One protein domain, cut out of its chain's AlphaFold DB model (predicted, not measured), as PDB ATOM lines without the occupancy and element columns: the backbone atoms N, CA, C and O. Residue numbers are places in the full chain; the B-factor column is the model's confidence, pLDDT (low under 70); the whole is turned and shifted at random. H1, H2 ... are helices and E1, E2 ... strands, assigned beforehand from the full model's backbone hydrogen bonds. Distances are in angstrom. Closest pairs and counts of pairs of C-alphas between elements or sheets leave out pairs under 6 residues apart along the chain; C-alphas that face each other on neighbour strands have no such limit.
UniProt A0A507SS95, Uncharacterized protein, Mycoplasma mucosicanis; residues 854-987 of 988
ATOM      1  N   PHE A 854       7.867 -43.128 -45.077       79.06
ATOM      2  CA  PHE A 854       8.877 -42.829 -44.067       79.06
ATOM      3  C   PHE A 854       9.332 -41.370 -44.154       79.06
ATOM      4  O   PHE A 854       9.359 -40.688 -43.128       79.06
ATOM      5  N   ASP A 855       9.642 -40.865 -45.349       74.62
ATOM      6  CA  ASP A 855      10.034 -39.470 -45.541       74.62
ATOM      7  C   ASP A 855       8.881 -38.515 -45.237       74.62
ATOM      8  O   ASP A 855       9.113 -37.470 -44.628       74.62
ATOM      9  N   LEU A 856       7.639 -38.862 -45.599       75.31
ATOM     10  CA  LEU A 856       6.454 -38.071 -45.248       75.31
ATOM     11  C   LEU A 856       6.251 -37.996 -43.733       75.31
ATOM     12  O   LEU A 856       6.049 -36.901 -43.201       75.31
ATOM     13  N   LEU A 857       6.371 -39.121 -43.020       77.44
ATOM     14  CA  LEU A 857       6.362 -39.140 -41.555       77.44
ATOM     15  C   LEU A 857       7.493 -38.275 -40.994       77.44
ATOM     16  O   LEU A 857       7.238 -37.386 -40.190       77.44
ATOM     17  N   ASN A 858       8.728 -38.471 -41.452       74.69
ATOM     18  CA  ASN A 858       9.887 -37.755 -40.929       74.69
ATOM     19  C   ASN A 858       9.819 -36.236 -41.189       74.69
ATOM     20  O   ASN A 858      10.133 -35.450 -40.299       74.69
ATOM     21  N   LYS A 859       9.361 -35.805 -42.374       70.69
ATOM     22  CA  LYS A 859       9.162 -34.384 -42.724       70.69
ATOM     23  C   LYS A 859       8.032 -33.736 -41.927       70.69
ATOM     24  O   LYS A 859       8.127 -32.559 -41.594       70.69
ATOM     25  N   SER A 860       6.987 -34.493 -41.601       69.12
ATOM     26  CA  SER A 860       5.842 -33.992 -40.830       69.12
ATOM     27  C   SER A 860       6.143 -33.838 -39.332       69.12
ATOM     28  O   SER A 860       5.371 -33.213 -38.614       69.12
ATOM     29  N   LEU A 861       7.260 -34.399 -38.850       66.88
ATOM     30  CA  LEU A 861       7.597 -34.522 -37.428       66.88
ATOM     31  C   LEU A 861       8.659 -33.549 -36.835       66.88
ATOM     32  O   LEU A 861       9.190 -33.877 -35.778       66.88
ATOM     33  N   PRO A 862       9.024 -32.375 -37.405       51.22
ATOM     34  CA  PRO A 862       9.878 -31.453 -36.621       51.22
ATOM     35  C   PRO A 862       9.614 -29.937 -36.698       51.22
ATOM     36  O   PRO A 862      10.360 -29.188 -36.070       51.22
ATOM     37  N   HIS A 863       8.592 -29.431 -37.395       47.19
ATOM     38  CA  HIS A 863       8.349 -27.970 -37.437       47.19
ATOM     39  C   HIS A 863       7.223 -27.458 -36.531       47.19
ATOM     40  O   HIS A 863       7.292 -26.320 -36.073       47.19
ATOM     41  N   GLU A 864       6.255 -28.294 -36.162       46.16
ATOM     42  CA  GLU A 864       5.144 -27.884 -35.283       46.16
ATOM     43  C   GLU A 864       5.455 -28.046 -33.779       46.16
ATOM     44  O   GLU A 864       4.744 -27.513 -32.926       46.16
ATOM     45  N   TYR A 865       6.559 -28.722 -33.439       52.00
ATOM     46  CA  TYR A 865       6.963 -29.046 -32.063       52.00
ATOM     47  C   TYR A 865       7.306 -27.820 -31.218       52.00
ATOM     48  O   TYR A 865       7.068 -27.814 -30.014       52.00
ATOM     49  N   ASN A 866       7.872 -26.779 -31.828       50.41
ATOM     50  CA  ASN A 866       8.677 -25.826 -31.062       50.41
ATOM     51  C   ASN A 866       7.868 -24.659 -30.489       50.41
ATOM     52  O   ASN A 866       8.322 -24.023 -29.539       50.41
ATOM     53  N   ASN A 867       6.663 -24.407 -31.010       49.50
ATOM     54  CA  ASN A 867       5.908 -23.197 -30.669       49.50
ATOM     55  C   ASN A 867       4.592 -23.470 -29.914       49.50
ATOM     56  O   ASN A 867       4.102 -22.570 -29.237       49.50
ATOM     57  N   ASN A 868       4.017 -24.686 -29.963       60.06
ATOM     58  CA  ASN A 868       2.768 -24.991 -29.245       60.06
ATOM     59  C   ASN A 868       2.643 -26.463 -28.795       60.06
ATOM     60  O   ASN A 868       1.867 -27.246 -29.348       60.06
ATOM     61  N   PHE A 869       3.363 -26.819 -27.724       62.25
ATOM     62  CA  PHE A 869       3.306 -28.155 -27.110       62.25
ATOM     63  C   PHE A 869       1.897 -28.605 -26.725       62.25
ATOM     64  O   PHE A 869       1.622 -29.797 -26.752       62.25
ATOM     65  N   LEU A 870       0.994 -27.687 -26.367       62.03
ATOM     66  CA  LEU A 870      -0.374 -28.042 -25.991       62.03
ATOM     67  C   LEU A 870      -1.203 -28.468 -27.204       62.03
ATOM     68  O   LEU A 870      -1.921 -29.466 -27.117       62.03
ATOM     69  N   SER A 871      -1.070 -27.761 -28.330       61.38
ATOM     70  CA  SER A 871      -1.697 -28.151 -29.599       61.38
ATOM     71  C   SER A 871      -1.138 -29.485 -30.081       61.38
ATOM     72  O   SER A 871      -1.903 -30.417 -30.323       61.38
ATOM     73  N   PHE A 872       0.189 -29.628 -30.085       64.56
ATOM     74  CA  PHE A 872       0.844 -30.887 -30.428       64.56
ATOM     75  C   PHE A 872       0.377 -32.033 -29.512       64.56
ATOM     76  O   PHE A 872      -0.083 -33.073 -29.967       64.56
ATOM     77  N   ASN A 873       0.382 -31.851 -28.193       68.88
ATOM     78  CA  ASN A 873      -0.033 -32.918 -27.285       68.88
ATOM     79  C   ASN A 873      -1.534 -33.241 -27.388       68.88
ATOM     80  O   ASN A 873      -1.949 -34.356 -27.079       68.88
ATOM     81  N   SER A 874      -2.366 -32.299 -27.837       67.69
ATOM     82  CA  SER A 874      -3.777 -32.578 -28.113       67.69
ATOM     83  C   SER A 874      -3.971 -33.495 -29.324       67.69
ATOM     84  O   SER A 874      -4.879 -34.324 -29.312       67.69
ATOM     85  N   GLU A 875      -3.083 -33.409 -30.318       67.44
ATOM     86  CA  GLU A 875      -3.157 -34.199 -31.549       67.44
ATOM     87  C   GLU A 875      -2.383 -35.522 -31.469       67.44
ATOM     88  O   GLU A 875      -2.845 -36.530 -31.993       67.44
ATOM     89  N   PHE A 876      -1.250 -35.548 -30.767       71.31
ATOM     90  CA  PHE A 876      -0.315 -36.680 -30.756       71.31
ATOM     91  C   PHE A 876      -0.111 -37.297 -29.369       71.31
ATOM     92  O   PHE A 876       0.334 -38.436 -29.253       71.31
ATOM     93  N   GLY A 877      -0.416 -36.544 -28.314       77.50
ATOM     94  CA  GLY A 877      -0.068 -36.872 -26.935       77.50
ATOM     95  C   GLY A 877      -0.760 -38.094 -26.353       77.50
ATOM     96  O   GLY A 877      -1.653 -38.693 -26.952       77.50
ATOM     97  N   ILE A 878      -0.367 -38.443 -25.130       85.25
ATOM     98  CA  ILE A 878      -1.064 -39.460 -24.336       85.25
ATOM     99  C   ILE A 878      -2.488 -38.986 -24.028       85.25
ATOM    100  O   ILE A 878      -2.713 -37.812 -23.718       85.25
ATOM    101  N   LYS A 879      -3.466 -39.896 -24.108       83.88
ATOM    102  CA  LYS A 879      -4.867 -39.546 -23.853       83.88
ATOM    103  C   LYS A 879      -5.049 -39.113 -22.393       83.88
ATOM    104  O   LYS A 879      -4.660 -39.819 -21.463       83.88
ATOM    105  N   LYS A 880      -5.634 -37.926 -22.193       70.62
ATOM    106  CA  LYS A 880      -5.732 -37.258 -20.879       70.62
ATOM    107  C   LYS A 880      -6.611 -38.003 -19.864       70.62
ATOM    108  O   LYS A 880      -6.476 -37.795 -18.663       70.62
ATOM    109  N   ASP A 881      -7.513 -38.855 -20.332       73.88
ATOM    110  CA  ASP A 881      -8.441 -39.652 -19.526       73.88
ATOM    111  C   ASP A 881      -7.788 -40.874 -18.861       73.88
ATOM    112  O   ASP A 881      -8.354 -41.425 -17.919       73.88
ATOM    113  N   LEU A 882      -6.582 -41.275 -19.286       72.25
ATOM    114  CA  LEU A 882      -5.967 -42.529 -18.847       72.25
ATOM    115  C   LEU A 882      -5.536 -42.545 -17.372       72.25
ATOM    116  O   LEU A 882      -5.404 -43.629 -16.817       72.25
ATOM    117  N   LYS A 883      -5.347 -41.393 -16.708       75.50
ATOM    118  CA  LYS A 883      -4.874 -41.293 -15.303       75.50
ATOM    119  C   LYS A 883      -3.691 -42.231 -14.967       75.50
ATOM    120  O   LYS A 883      -3.569 -42.690 -13.832       75.50
ATOM    121  N   LEU A 884      -2.830 -42.525 -15.942       81.25
ATOM    122  CA  LEU A 884      -1.644 -43.369 -15.777       81.25
ATOM    123  C   LEU A 884      -0.399 -42.500 -15.595       81.25
ATOM    124  O   LEU A 884      -0.265 -41.463 -16.244       81.25
ATOM    125  N   SER A 885       0.535 -42.946 -14.753       85.19
ATOM    126  CA  SER A 885       1.861 -42.330 -14.673       85.19
ATOM    127  C   SER A 885       2.686 -42.632 -15.928       85.19
ATOM    128  O   SER A 885       2.440 -43.608 -16.644       85.19
ATOM    129  N   ILE A 886       3.710 -41.814 -16.180       87.12
ATOM    130  CA  ILE A 886       4.639 -42.029 -17.295       87.12
ATOM    131  C   ILE A 886       5.323 -43.402 -17.212       87.12
ATOM    132  O   ILE A 886       5.467 -44.079 -18.227       87.12
ATOM    133  N   GLU A 887       5.677 -43.853 -16.006       89.69
ATOM    134  CA  GLU A 887       6.244 -45.181 -15.762       89.69
ATOM    135  C   GLU A 887       5.242 -46.288 -16.111       89.69
ATOM    136  O   GLU A 887       5.580 -47.204 -16.852       89.69
ATOM    137  N   GLN A 888       3.980 -46.157 -15.686       88.62
ATOM    138  CA  GLN A 888       2.935 -47.137 -15.996       88.62
ATOM    139  C   GLN A 888       2.677 -47.264 -17.503       88.62
ATOM    140  O   GLN A 888       2.444 -48.368 -17.996       88.62
ATOM    141  N   ILE A 889       2.717 -46.152 -18.242       88.19
ATOM    142  CA  ILE A 889       2.565 -46.158 -19.704       88.19
ATOM    143  C   ILE A 889       3.744 -46.888 -20.352       88.19
ATOM    144  O   ILE A 889       3.538 -47.761 -21.196       88.19
ATOM    145  N   ILE A 890       4.973 -46.560 -19.937       90.75
ATOM    146  CA  ILE A 890       6.192 -47.193 -20.450       90.75
ATOM    147  C   ILE A 890       6.169 -48.702 -20.184       90.75
ATOM    148  O   ILE A 890       6.420 -49.477 -21.106       90.75
ATOM    149  N   ASP A 891       5.820 -49.125 -18.969       90.81
ATOM    150  CA  ASP A 891       5.791 -50.538 -18.581       90.81
ATOM    151  C   ASP A 891       4.726 -51.324 -19.354       90.81
ATOM    152  O   ASP A 891       4.987 -52.431 -19.827       90.81
ATOM    153  N   GLN A 892       3.541 -50.738 -19.566       90.19
ATOM    154  CA  GLN A 892       2.481 -51.372 -20.359       90.19
ATOM    155  C   GLN A 892       2.890 -51.641 -21.810       90.19
ATOM    156  O   GLN A 892       2.408 -52.606 -22.401       90.19
ATOM    157  N   VAL A 893       3.755 -50.802 -22.386       89.44
ATOM    158  CA  VAL A 893       4.274 -50.998 -23.745       89.44
ATOM    159  C   VAL A 893       5.480 -51.941 -23.735       89.44
ATOM    160  O   VAL A 893       5.533 -52.865 -24.542       89.44
ATOM    161  N   LYS A 894       6.439 -51.765 -22.814       87.06
ATOM    162  CA  LYS A 894       7.673 -52.572 -22.766       87.06
ATOM    163  C   LYS A 894       7.439 -54.047 -22.458       87.06
ATOM    164  O   LYS A 894       8.174 -54.876 -22.983       87.06
ATOM    165  N   ASN A 895       6.433 -54.372 -21.645       86.88
ATOM    166  CA  ASN A 895       6.148 -55.750 -21.227       86.88
ATOM    167  C   ASN A 895       5.530 -56.620 -22.338       86.88
ATOM    168  O   ASN A 895       5.338 -57.820 -22.152       86.88
ATOM    169  N   ILE A 896       5.205 -56.035 -23.492       88.69
ATOM    170  CA  ILE A 896       4.734 -56.773 -24.663       88.69
ATOM    171  C   ILE A 896       5.958 -57.227 -25.462       88.69
ATOM    172  O   ILE A 896       6.769 -56.403 -25.852       88.69
ATOM    173  N   ASN A 897       6.093 -58.525 -25.746       80.88
ATOM    174  CA  ASN A 897       7.249 -59.043 -26.496       80.88
ATOM    175  C   ASN A 897       7.142 -58.837 -28.017       80.88
ATOM    176  O   ASN A 897       8.160 -58.720 -28.692       80.88
ATOM    177  N   ASP A 898       5.921 -58.807 -28.553       80.69
ATOM    178  CA  ASP A 898       5.646 -58.667 -29.986       80.69
ATOM    179  C   ASP A 898       5.652 -57.187 -30.399       80.69
ATOM    180  O   ASP A 898       4.859 -56.393 -29.889       80.69
ATOM    181  N   ASP A 899       6.547 -56.817 -31.316       72.69
ATOM    182  CA  ASP A 899       6.763 -55.422 -31.711       72.69
ATOM    183  C   ASP A 899       5.536 -54.761 -32.369       72.69
ATOM    184  O   ASP A 899       5.324 -53.563 -32.161       72.69
ATOM    185  N   ALA A 900       4.692 -55.518 -33.082       71.88
ATOM    186  CA  ALA A 900       3.464 -54.985 -33.673       71.88
ATOM    187  C   ALA A 900       2.415 -54.725 -32.584       71.88
ATOM    188  O   ALA A 900       1.798 -53.663 -32.535       71.88
ATOM    189  N   LYS A 901       2.292 -55.638 -31.614       84.19
ATOM    190  CA  LYS A 901       1.395 -55.438 -30.463       84.19
ATOM    191  C   LYS A 901       1.842 -54.285 -29.561       84.19
ATOM    192  O   LYS A 901       0.995 -53.645 -28.938       84.19
ATOM    193  N   LYS A 902       3.149 -53.995 -29.476       89.06
ATOM    194  CA  LYS A 902       3.654 -52.798 -28.774       89.06
ATOM    195  C   LYS A 902       3.126 -51.522 -29.420       89.06
ATOM    196  O   LYS A 902       2.726 -50.602 -28.706       89.06
ATOM    197  N   TRP A 903       3.130 -51.471 -30.752       87.44
ATOM    198  CA  TRP A 903       2.618 -50.333 -31.506       87.44
ATOM    199  C   TRP A 903       1.118 -50.133 -31.282       87.44
ATOM    200  O   TRP A 903       0.710 -49.049 -30.869       87.44
ATOM    201  N   ASP A 904       0.318 -51.192 -31.418       87.31
ATOM    202  CA  ASP A 904      -1.128 -51.133 -31.161       87.31
ATOM    203  C   ASP A 904      -1.427 -50.668 -29.731       87.31
ATOM    204  O   ASP A 904      -2.315 -49.843 -29.485       87.31
ATOM    205  N   LYS A 905      -0.642 -51.151 -28.759       91.25
ATOM    206  CA  LYS A 905      -0.763 -50.715 -27.369       91.25
ATOM    207  C   LYS A 905      -0.447 -49.228 -27.218       91.25
ATOM    208  O   LYS A 905      -1.205 -48.535 -26.542       91.25
ATOM    209  N   LEU A 906       0.607 -48.715 -27.850       89.25
ATOM    210  CA  LEU A 906       0.934 -47.286 -27.825       89.25
ATOM    211  C   LEU A 906      -0.173 -46.433 -28.464       89.25
ATOM    212  O   LEU A 906      -0.562 -45.416 -27.888       89.25
ATOM    213  N   LEU A 907      -0.722 -46.855 -29.606       88.25
ATOM    214  CA  LEU A 907      -1.854 -46.181 -30.253       88.25
ATOM    215  C   LEU A 907      -3.100 -46.180 -29.359       88.25
ATOM    216  O   LEU A 907      -3.820 -45.186 -29.285       88.25
ATOM    217  N   SER A 908      -3.331 -47.252 -28.596       88.81
ATOM    218  CA  SER A 908      -4.437 -47.290 -27.632       88.81
ATOM    219  C   SER A 908      -4.280 -46.256 -26.505       88.81
ATOM    220  O   SER A 908      -5.287 -45.747 -26.006       88.81
ATOM    221  N   LEU A 909      -3.036 -45.911 -26.149       89.31
ATOM    222  CA  LEU A 909      -2.689 -44.994 -25.061       89.31
ATOM    223  C   LEU A 909      -2.471 -43.540 -25.523       89.31
ATOM    224  O   LEU A 909      -2.383 -42.640 -24.689       89.31
ATOM    225  N   SER A 910      -2.395 -43.287 -26.830       88.19
ATOM    226  CA  SER A 910      -2.064 -41.975 -27.402       88.19
ATOM    227  C   SER A 910      -3.080 -41.512 -28.446       88.19
ATOM    228  O   SER A 910      -3.932 -42.271 -28.901       88.19
ATOM    229  N   ASN A 911      -3.003 -40.242 -28.831       80.62
ATOM    230  CA  ASN A 911      -3.786 -39.667 -29.924       80.62
ATOM    231  C   ASN A 911      -3.102 -39.827 -31.294       80.62
ATOM    232  O   ASN A 911      -3.679 -39.440 -32.309       80.62
ATOM    233  N   MET A 912      -1.925 -40.469 -31.344       80.44
ATOM    234  CA  MET A 912      -1.113 -40.634 -32.556       80.44
ATOM    235  C   MET A 912      -1.860 -41.276 -33.729       80.44
ATOM    236  O   MET A 912      -1.515 -40.995 -34.874       80.44
ATOM    237  N   ASN A 913      -2.885 -42.097 -33.468       79.44
ATOM    238  CA  ASN A 913      -3.625 -42.806 -34.514       79.44
ATOM    239  C   ASN A 913      -4.130 -41.857 -35.603       79.44
ATOM    240  O   ASN A 913      -3.832 -42.058 -36.769       79.44
ATOM    241  N   LYS A 914      -4.781 -40.748 -35.223       71.69
ATOM    242  CA  LYS A 914      -5.353 -39.796 -36.191       71.69
ATOM    243  C   LYS A 914      -4.304 -39.201 -37.126       71.69
ATOM    244  O   LYS A 914      -4.584 -38.968 -38.299       71.69
ATOM    245  N   PHE A 915      -3.115 -38.924 -36.603       75.44
ATOM    246  CA  PHE A 915      -2.023 -38.382 -37.399       75.44
ATOM    247  C   PHE A 915      -1.421 -39.431 -38.330       75.44
ATOM    248  O   PHE A 915      -1.236 -39.159 -39.514       75.44
ATOM    249  N   ILE A 916      -1.136 -40.623 -37.800       78.19
ATOM    250  CA  ILE A 916      -0.582 -41.730 -38.580       78.19
ATOM    251  C   ILE A 916      -1.554 -42.100 -39.705       78.19
ATOM    252  O   ILE A 916      -1.139 -42.132 -40.859       78.19
ATOM    253  N   ASP A 917      -2.847 -42.236 -39.401       77.56
ATOM    254  CA  ASP A 917      -3.907 -42.495 -40.380       77.56
ATOM    255  C   ASP A 917      -3.974 -41.383 -41.435       77.56
ATOM    256  O   ASP A 917      -4.104 -41.653 -42.626       77.56
ATOM    257  N   ARG A 918      -3.865 -40.108 -41.034       76.94
ATOM    258  CA  ARG A 918      -3.855 -38.977 -41.975       76.94
ATOM    259  C   ARG A 918      -2.667 -39.055 -42.931       76.94
ATOM    260  O   ARG A 918      -2.849 -38.846 -44.127       76.94
ATOM    261  N   LEU A 919      -1.463 -39.323 -42.427       78.31
ATOM    262  CA  LEU A 919      -0.269 -39.414 -43.267       78.31
ATOM    263  C   LEU A 919      -0.284 -40.641 -44.169       78.31
ATOM    264  O   LEU A 919       0.113 -40.539 -45.328       78.31
ATOM    265  N   ILE A 920      -0.787 -41.768 -43.668       78.75
ATOM    266  CA  ILE A 920      -1.064 -42.953 -44.477       78.75
ATOM    267  C   ILE A 920      -2.014 -42.588 -45.615       78.75
ATOM    268  O   ILE A 920      -1.678 -42.831 -46.768       78.75
ATOM    269  N   ASN A 921      -3.135 -41.926 -45.319       75.75
ATOM    270  CA  ASN A 921      -4.104 -41.511 -46.333       75.75
ATOM    271  C   ASN A 921      -3.494 -40.558 -47.369       75.75
ATOM    272  O   ASN A 921      -3.746 -40.716 -48.559       75.75
ATOM    273  N   ILE A 922      -2.690 -39.574 -46.951       74.81
ATOM    274  CA  ILE A 922      -1.982 -38.683 -47.889       74.81
ATOM    275  C   ILE A 922      -1.061 -39.511 -48.789       74.81
ATOM    276  O   ILE A 922      -1.168 -39.435 -50.008       74.81
ATOM    277  N   THR A 923      -0.237 -40.370 -48.185       77.69
ATOM    278  CA  THR A 923       0.688 -41.243 -48.915       77.69
ATOM    279  C   THR A 923      -0.059 -42.124 -49.914       77.69
ATOM    280  O   THR A 923       0.352 -42.222 -51.059       77.69
ATOM    281  N   GLN A 924      -1.172 -42.745 -49.512       77.44
ATOM    282  CA  GLN A 924      -1.977 -43.630 -50.357       77.44
ATOM    283  C   GLN A 924      -2.623 -42.894 -51.538       77.44
ATOM    284  O   GLN A 924      -2.647 -43.435 -52.644       77.44
ATOM    285  N   ASN A 925      -3.122 -41.675 -51.311       74.06
ATOM    286  CA  ASN A 925      -3.789 -40.858 -52.330       74.06
ATOM    287  C   ASN A 925      -2.813 -40.127 -53.265       74.06
ATOM    288  O   ASN A 925      -3.213 -39.695 -54.343       74.06
ATOM    289  N   ASP A 926      -1.541 -40.005 -52.886       74.81
ATOM    290  CA  ASP A 926      -0.511 -39.373 -53.713       74.81
ATOM    291  C   ASP A 926      -0.072 -40.237 -54.912       74.81
ATOM    292  O   ASP A 926       0.600 -39.729 -55.823       74.81
ATOM    293  N   TYR A 927      -0.425 -41.526 -54.935       72.75
ATOM    294  CA  TYR A 927      -0.209 -42.418 -56.077       72.75
ATOM    295  C   TYR A 927      -1.407 -42.372 -57.029       72.75
ATOM    296  O   TYR A 927      -2.555 -42.284 -56.607       72.75
ATOM    297  N   ASP A 928      -1.133 -42.464 -58.331       69.25
ATOM    298  CA  ASP A 928      -2.158 -42.550 -59.372       69.25
ATOM    299  C   ASP A 928      -1.975 -43.847 -60.172       69.25
ATOM    300  O   ASP A 928      -1.005 -43.957 -60.939       69.25
ATOM    301  N   PRO A 929      -2.863 -44.843 -60.022       73.44
ATOM    302  CA  PRO A 929      -4.026 -44.877 -59.123       73.44
ATOM    303  C   PRO A 929      -3.646 -45.004 -57.630       73.44
ATOM    304  O   PRO A 929      -2.532 -45.443 -57.333       73.44
ATOM    305  N   PRO A 930      -4.546 -44.685 -56.682       75.81
ATOM    306  CA  PRO A 930      -4.241 -44.726 -55.251       75.81
ATOM    307  C   PRO A 930      -3.978 -46.143 -54.720       75.81
ATOM    308  O   PRO A 930      -4.344 -47.156 -55.329       75.81
ATOM    309  N   ILE A 931      -3.326 -46.214 -53.560       74.69
ATOM    310  CA  ILE A 931      -3.070 -47.460 -52.822       74.69
ATOM    311  C   ILE A 931      -4.297 -47.781 -51.957       74.69
ATOM    312  O   ILE A 931      -4.688 -46.965 -51.131       74.69
ATOM    313  N   MET A 932      -4.888 -48.968 -52.124       63.00
ATOM    314  CA  MET A 932      -6.149 -49.345 -51.451       63.00
ATOM    315  C   MET A 932      -5.985 -50.259 -50.225       63.00
ATOM    316  O   MET A 932      -6.904 -50.348 -49.420       63.00
ATOM    317  N   ASP A 933      -4.840 -50.932 -50.072       65.19
ATOM    318  CA  ASP A 933      -4.613 -51.930 -49.020       65.19
ATOM    319  C   ASP A 933      -3.376 -51.570 -48.171       65.19
ATOM    320  O   ASP A 933      -2.365 -51.120 -48.709       65.19
ATOM    321  N   GLU A 934      -3.411 -51.803 -46.852       62.09
ATOM    322  CA  GLU A 934      -2.271 -51.558 -45.952       62.09
ATOM    323  C   GLU A 934      -1.406 -52.814 -45.769       62.09
ATOM    324  O   GLU A 934      -1.846 -53.822 -45.214       62.09
ATOM    325  N   TYR A 935      -0.138 -52.752 -46.189       71.81
ATOM    326  CA  TYR A 935       0.835 -53.833 -45.982       71.81
ATOM    327  C   TYR A 935       2.173 -53.309 -45.440       71.81
ATOM    328  O   TYR A 935       3.245 -53.655 -45.935       71.81
ATOM    329  N   TRP A 936       2.132 -52.514 -44.374       78.75
ATOM    330  CA  TRP A 936       3.297 -52.155 -43.555       78.75
ATOM    331  C   TRP A 936       3.025 -52.414 -42.074       78.75
ATOM    332  O   TRP A 936       1.882 -52.512 -41.637       78.75
ATOM    333  N   LYS A 937       4.099 -52.545 -41.297       80.12
ATOM    334  CA  LYS A 937       4.075 -52.704 -39.844       80.12
ATOM    335  C   LYS A 937       4.939 -51.635 -39.200       80.12
ATOM    336  O   LYS A 937       6.128 -51.518 -39.509       80.12
ATOM    337  N   PHE A 938       4.344 -50.904 -38.273       84.12
ATOM    338  CA  PHE A 938       5.050 -50.003 -37.377       84.12
ATOM    339  C   PHE A 938       5.499 -50.779 -36.143       84.12
ATOM    340  O   PHE A 938       4.729 -51.539 -35.565       84.12
ATOM    341  N   ASN A 939       6.754 -50.604 -35.752       85.50
ATOM    342  CA  ASN A 939       7.354 -51.318 -34.633       85.50
ATOM    343  C   ASN A 939       8.111 -50.344 -33.736       85.50
ATOM    344  O   ASN A 939       8.680 -49.364 -34.215       85.50
ATOM    345  N   ILE A 940       8.169 -50.633 -32.437       87.44
ATOM    346  CA  ILE A 940       8.858 -49.790 -31.456       87.44
ATOM    347  C   ILE A 940      10.253 -50.362 -31.180       87.44
ATOM    348  O   ILE A 940      10.380 -51.450 -30.622       87.44
ATOM    349  N   TYR A 941      11.298 -49.609 -31.537       85.44
ATOM    350  CA  TYR A 941      12.686 -49.921 -31.181       85.44
ATOM    351  C   TYR A 941      12.927 -49.692 -29.690       85.44
ATOM    352  O   TYR A 941      13.399 -50.580 -28.980       85.44
ATOM    353  N   SER A 942      12.588 -48.496 -29.214       86.06
ATOM    354  CA  SER A 942      12.738 -48.133 -27.814       86.06
ATOM    355  C   SER A 942      11.664 -47.147 -27.380       86.06
ATOM    356  O   SER A 942      11.115 -46.378 -28.170       86.06
ATOM    357  N   ILE A 943      11.359 -47.207 -26.089       89.44
ATOM    358  CA  ILE A 943      10.488 -46.265 -25.406       89.44
ATOM    359  C   ILE A 943      11.158 -45.880 -24.088       89.44
ATOM    360  O   ILE A 943      11.580 -46.746 -23.312       89.44
ATOM    361  N   SER A 944      11.322 -44.587 -23.849       89.06
ATOM    362  CA  SER A 944      12.020 -44.069 -22.675       89.06
ATOM    363  C   SER A 944      11.362 -42.804 -22.147       89.06
ATOM    364  O   SER A 944      10.564 -42.157 -22.820       89.06
ATOM    365  N   LYS A 945      11.705 -42.467 -20.909       90.44
ATOM    366  CA  LYS A 945      11.327 -41.216 -20.266       90.44
ATOM    367  C   LYS A 945      12.440 -40.195 -20.466       90.44
ATOM    368  O   LYS A 945      13.606 -40.523 -20.264       90.44
ATOM    369  N   GLU A 946      12.076 -38.967 -20.801       86.69
ATOM    370  CA  GLU A 946      12.970 -37.810 -20.866       86.69
ATOM    371  C   GLU A 946      12.326 -36.666 -20.067       86.69
ATOM    372  O   GLU A 946      11.144 -36.380 -20.243       86.69
ATOM    373  N   ILE A 947      13.061 -36.045 -19.140       86.06
ATOM    374  CA  ILE A 947      12.572 -34.902 -18.348       86.06
ATOM    375  C   ILE A 947      13.340 -33.667 -18.799       86.06
ATOM    376  O   ILE A 947      14.565 -33.643 -18.679       86.06
ATOM    377  N   LEU A 948      12.625 -32.656 -19.294       82.06
ATOM    378  CA  LEU A 948      13.199 -31.401 -19.768       82.06
ATOM    379  C   LEU A 948      12.599 -30.230 -18.982       82.06
ATOM    380  O   LEU A 948      11.561 -29.674 -19.349       82.06
ATOM    381  N   GLY A 949      13.255 -29.886 -17.875       82.56
ATOM    382  CA  GLY A 949      12.726 -28.958 -16.880       82.56
ATOM    383  C   GLY A 949      11.505 -29.553 -16.177       82.56
ATOM    384  O   GLY A 949      11.575 -30.654 -15.633       82.56
ATOM    385  N   ASP A 950      10.387 -28.839 -16.219       82.00
ATOM    386  CA  ASP A 950       9.108 -29.251 -15.641       82.00
ATOM    387  C   ASP A 950       8.322 -30.182 -16.589       82.00
ATOM    388  O   ASP A 950       7.430 -30.909 -16.148       82.00
ATOM    389  N   ASN A 951       8.668 -30.206 -17.883       82.38
ATOM    390  CA  ASN A 951       8.028 -31.080 -18.864       82.38
ATOM    391  C   ASN A 951       8.567 -32.512 -18.782       82.38
ATOM    392  O   ASN A 951       9.779 -32.750 -18.738       82.38
ATOM    393  N   LYS A 952       7.659 -33.487 -18.856       84.69
ATOM    394  CA  LYS A 952       7.999 -34.915 -18.923       84.69
ATOM    395  C   LYS A 952       7.569 -35.470 -20.269       84.69
ATOM    396  O   LYS A 952       6.406 -35.361 -20.643       84.69
ATOM    397  N   PHE A 953       8.488 -36.108 -20.976       85.38
ATOM    398  CA  PHE A 953       8.241 -36.694 -22.284       85.38
ATOM    399  C   PHE A 953       8.395 -38.209 -22.255       85.38
ATOM    400  O   PHE A 953       9.320 -38.752 -21.645       85.38
ATOM    401  N   ILE A 954       7.514 -38.888 -22.984       88.62
ATOM    402  CA  ILE A 954       7.756 -40.235 -23.484       88.62
ATOM    403  C   ILE A 954       8.412 -40.093 -24.852       88.62
ATOM    404  O   ILE A 954       7.815 -39.562 -25.789       88.62
ATOM    405  N   VAL A 955       9.636 -40.586 -24.963       87.75
ATOM    406  CA  VAL A 955      10.364 -40.669 -26.225       87.75
ATOM    407  C   VAL A 955      10.124 -42.050 -26.811       87.75
ATOM    408  O   VAL A 955      10.502 -43.053 -26.207       87.75
ATOM    409  N   ILE A 956       9.494 -42.105 -27.980       86.88
ATOM    410  CA  ILE A 956       9.274 -43.335 -28.742       86.88
ATOM    411  C   ILE A 956      10.156 -43.290 -29.977       86.88
ATOM    412  O   ILE A 956      10.041 -42.381 -30.796       86.88
ATOM    413  N   LYS A 957      11.004 -44.298 -30.140       85.88
ATOM    414  CA  LYS A 957      11.731 -44.543 -31.384       85.88
ATOM    415  C   LYS A 957      11.078 -45.716 -32.083       85.88
ATOM    416  O   LYS A 957      11.064 -46.826 -31.547       85.88
ATOM    417  N   MET A 958      10.542 -45.477 -33.269       86.12
ATOM    418  CA  MET A 958       9.854 -46.490 -34.059       86.12
ATOM    419  C   MET A 958      10.514 -46.694 -35.414       86.12
ATOM    420  O   MET A 958      11.230 -45.829 -35.903       86.12
ATOM    421  N   TYR A 959      10.252 -47.834 -36.032       84.00
ATOM    422  CA  TYR A 959      10.733 -48.172 -37.361       84.00
ATOM    423  C   TYR A 959       9.620 -48.860 -38.159       84.00
ATOM    424  O   TYR A 959       8.691 -49.433 -37.584       84.00
ATOM    425  N   ILE A 960       9.706 -48.793 -39.487       81.50
ATOM    426  CA  ILE A 960       8.690 -49.334 -40.397       81.50
ATOM    427  C   ILE A 960       9.270 -50.559 -41.099       81.50
ATOM    428  O   ILE A 960      10.433 -50.561 -41.501       81.50
ATOM    429  N   LYS A 961       8.470 -51.613 -41.238       78.19
ATOM    430  CA  LYS A 961       8.790 -52.788 -42.058       78.19
ATOM    431  C   LYS A 961       7.646 -53.071 -43.033       78.19
ATOM    432  O   LYS A 961       6.492 -52.832 -42.673       78.19
ATOM    433  N   PRO A 962       7.912 -53.614 -44.228       75.50
ATOM    434  CA  PRO A 962       6.851 -54.154 -45.072       75.50
ATOM    435  C   PRO A 962       6.153 -55.342 -44.386       75.50
ATOM    436  O   PRO A 962       6.778 -56.161 -43.709       75.50
ATOM    437  N   SER A 963       4.842 -55.455 -44.576       73.19
ATOM    438  CA  SER A 963       4.062 -56.635 -44.207       73.19
ATOM    439  C   SER A 963       4.127 -57.632 -45.361       73.19
ATOM    440  O   SER A 963       3.378 -57.570 -46.337       73.19
ATOM    441  N   TYR A 964       5.104 -58.525 -45.282       67.25
ATOM    442  CA  TYR A 964       5.293 -59.607 -46.237       67.25
ATOM    443  C   TYR A 964       4.144 -60.630 -46.167       67.25
ATOM    444  O   TYR A 964       3.645 -60.944 -45.086       67.25
ATOM    445  N   THR A 965       3.767 -61.224 -47.305       60.94
ATOM    446  CA  THR A 965       2.924 -62.438 -47.319       60.94
ATOM    447  C   THR A 965       3.580 -63.562 -46.499       60.94
ATOM    448  O   THR A 965       4.807 -63.571 -46.366       60.94
ATOM    449  N   LEU A 966       2.805 -64.522 -45.972       57.03
ATOM    450  CA  LEU A 966       3.283 -65.616 -45.100       57.03
ATOM    451  C   LEU A 966       4.587 -66.280 -45.585       57.03
ATOM    452  O   LEU A 966       5.520 -66.433 -44.804       57.03
ATOM    453  N   ASN A 967       4.699 -66.570 -46.884       55.69
ATOM    454  CA  ASN A 967       5.883 -67.211 -47.472       55.69
ATOM    455  C   ASN A 967       7.109 -66.280 -47.565       55.69
ATOM    456  O   ASN A 967       8.238 -66.745 -47.632       55.69
ATOM    457  N   SER A 968       6.910 -64.962 -47.584       57.25
ATOM    458  CA  SER A 968       7.988 -63.961 -47.647       57.25
ATOM    459  C   SER A 968       8.519 -63.528 -46.275       57.25
ATOM    460  O   SER A 968       9.519 -62.819 -46.218       57.25
ATOM    461  N   THR A 969       7.923 -63.995 -45.171       56.06
ATOM    462  CA  THR A 969       8.461 -63.766 -43.816       56.06
ATOM    463  C   THR A 969       9.865 -64.360 -43.624       56.06
ATOM    464  O   THR A 969      10.612 -63.914 -42.760       56.06
ATOM    465  N   GLU A 970      10.267 -65.303 -44.482       58.88
ATOM    466  CA  GLU A 970      11.572 -65.970 -44.458       58.88
ATOM    467  C   GLU A 970      12.715 -65.162 -45.118       58.88
ATOM    468  O   GLU A 970      13.874 -65.569 -45.036       58.88
ATOM    469  N   GLN A 971      12.429 -64.034 -45.788       61.06
ATOM    470  CA  GLN A 971      13.392 -63.389 -46.700       61.06
ATOM    471  C   GLN A 971      14.444 -62.502 -46.053       61.06
ATOM    472  O   GLN A 971      15.594 -62.579 -46.476       61.06
ATOM    473  N   LYS A 972      14.069 -61.684 -45.065       60.91
ATOM    474  CA  LYS A 972      14.923 -60.950 -44.110       60.91
ATOM    475  C   LYS A 972      14.101 -59.826 -43.476       60.91
ATOM    476  O   LYS A 972      13.306 -59.159 -44.134       60.91
ATOM    477  N   ASP A 973      14.361 -59.580 -42.200       58.78
ATOM    478  CA  ASP A 973      13.781 -58.492 -41.410       58.78
ATOM    479  C   ASP A 973      14.472 -57.142 -41.693       58.78
ATOM    480  O   ASP A 973      15.114 -56.569 -40.814       58.78
ATOM    481  N   THR A 974      14.382 -56.619 -42.918       61.62
ATOM    482  CA  THR A 974      14.948 -55.295 -43.236       61.62
ATOM    483  C   THR A 974      13.993 -54.164 -42.857       61.62
ATOM    484  O   THR A 974      12.779 -54.268 -43.022       61.62
ATOM    485  N   VAL A 975      14.551 -53.082 -42.306       68.19
ATOM    486  CA  VAL A 975      13.814 -51.862 -41.949       68.19
ATOM    487  C   VAL A 975      13.746 -50.928 -43.156       68.19
ATOM    488  O   VAL A 975      14.770 -50.663 -43.792       68.19
ATOM    489  N   VAL A 976      12.555 -50.394 -43.430       67.12
ATOM    490  CA  VAL A 976      12.319 -49.385 -44.472       67.12
ATOM    491  C   VAL A 976      13.198 -48.169 -44.194       67.12
ATOM    492  O   VAL A 976      13.237 -47.673 -43.069       67.12
ATOM    493  N   ASN A 977      13.931 -47.719 -45.209       62.25
ATOM    494  CA  ASN A 977      14.854 -46.586 -45.127       62.25
ATOM    495  C   ASN A 977      15.891 -46.701 -43.995       62.25
ATOM    496  O   ASN A 977      16.412 -45.691 -43.558       62.25
ATOM    497  N   GLY A 978      16.208 -47.895 -43.476       64.81
ATOM    498  CA  GLY A 978      17.348 -48.111 -42.572       64.81
ATOM    499  C   GLY A 978      17.487 -47.124 -41.399       64.81
ATOM    500  O   GLY A 978      18.608 -46.820 -41.013       64.81
ATOM    501  N   ASN A 979      16.397 -46.587 -40.848       69.94
ATOM    502  CA  ASN A 979      16.418 -45.600 -39.762       69.94
ATOM    503  C   ASN A 979      15.185 -45.743 -38.859       69.94
ATOM    504  O   ASN A 979      14.242 -46.473 -39.166       69.94
ATOM    505  N   TYR A 980      15.202 -45.029 -37.733       80.25
ATOM    506  CA  TYR A 980      14.046 -44.861 -36.859       80.25
ATOM    507  C   TYR A 980      13.482 -43.441 -36.945       80.25
ATOM    508  O   TYR A 980      14.206 -42.478 -37.197       80.25
ATOM    509  N   ILE A 981      12.189 -43.321 -36.662       80.06
ATOM    510  CA  ILE A 981      11.461 -42.067 -36.476       80.06
ATOM    511  C   ILE A 981      11.286 -41.855 -34.972       80.06
ATOM    512  O   ILE A 981      10.936 -42.794 -34.252       80.06
ATOM    513  N   THR A 982      11.562 -40.644 -34.481       81.25
ATOM    514  CA  THR A 982      11.462 -40.321 -33.049       81.25
ATOM    515  C   THR A 982      10.255 -39.436 -32.776       81.25
ATOM    516  O   THR A 982      10.150 -38.348 -33.328       81.25
ATOM    517  N   PHE A 983       9.392 -39.872 -31.864       80.38
ATOM    518  CA  PHE A 983       8.291 -39.093 -31.313       80.38
ATOM    519  C   PHE A 983       8.622 -38.702 -29.879       80.38
ATOM    520  O   PHE A 983       9.093 -39.533 -29.102       80.38
ATOM    521  N   LYS A 984       8.339 -37.452 -29.512       81.06
ATOM    522  CA  LYS A 984       8.364 -36.986 -28.124       81.06
ATOM    523  C   LYS A 984       6.947 -36.601 -27.718       81.06
ATOM    524  O   LYS A 984       6.432 -35.597 -28.196       81.06
ATOM    525  N   LEU A 985       6.311 -37.408 -26.875       82.62
ATOM    526  CA  LEU A 985       4.946 -37.177 -26.398       82.62
ATOM    527  C   LEU A 985       4.985 -36.584 -24.994       82.62
ATOM    528  O   LEU A 985       5.602 -37.171 -24.107       82.62
ATOM    529  N   LEU A 986       4.332 -35.444 -24.779       78.94
ATOM    530  CA  LEU A 986       4.310 -34.775 -23.479       78.94
ATOM    531  C   LEU A 986       3.310 -35.466 -22.533       78.94
ATOM    532  O   LEU A 986       2.170 -35.762 -22.898       78.94
ATOM    533  N   VAL A 987       3.724 -35.699 -21.293       77.06
ATOM    534  CA  VAL A 987       2.934 -36.339 -20.236       77.06
ATOM    535  C   VAL A 987       3.018 -35.456 -18.994       77.06
ATOM    536  O   VAL A 987       3.851 -35.685 -18.119       77.06
TER     537      VAL A 987
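This is residues 854 to 987 of the 988 residues of an uncharacterized protein of Mycoplasma mucosicanis (UniProt A0A507SS95). A long hairpin, E1 and E2, with shorter E3 beside E2, makes a twisted antiparallel sheet, and the helical hairpin H3 and H4 covers one face over E1 and E2. H1 and H2 lie by E3 and touch H5, while residues 966 to 971, mostly H6, stick out past one end. The printed part has 134 residues, class mixed, in the order H1 H2 H3 H4 H5 E1 E2 H6 E3; it is compact, with a radius of gyration of the C-alphas of 15.7 A and spans of 47 by 33 by 26 A.

E2, residues 951 to 962, has as antiparallel neighbours E1, residues 936 to 948, and E3, residues 981 to 986; N 944 and O 955, 2.9 A, and N 956 and O 983, 2.8 A, are within hydrogen-bond range. H3, residues 886 to 894, and H4, residues 899 to 909, are on the same face, at heights over the sheet of 9.4 A and 8.2 A. They touch, closest C-alphas Val 893 and Lys 902, 5.4 A. H5, residues 912 to 925, touches H1, residues 854 to 860, closest C-alphas Leu 919 and Leu 857, 6.9 A. With residues 912 to 915 alone it touches H2, residues 869 to 876, closest C-alphas Met 912 and Phe 876, 4.4 A. H6, residues 966 to 970, touches no helix. Every O i to N i+4 pair is within hydrogen-bond range in H1 to H5; in H6 0 of 1 is, and 1 of 2 O i to N i+3 pairs.

E1 measures 33.1 A, E2 34.9 A and H5 20.0 A. H1 begins at C-alpha 854 (8.877, -42.829, -44.067); E3 ends at C-alpha 986 (4.310, -34.775, -23.479).

The C-alphas farthest apart, Asp 950 and Asn 967, are 49.6 A apart. The printed part has no cut and no long link. Residues 860 to 875, 928, 932 to 934 and 964 to 979 have pLDDT under 70.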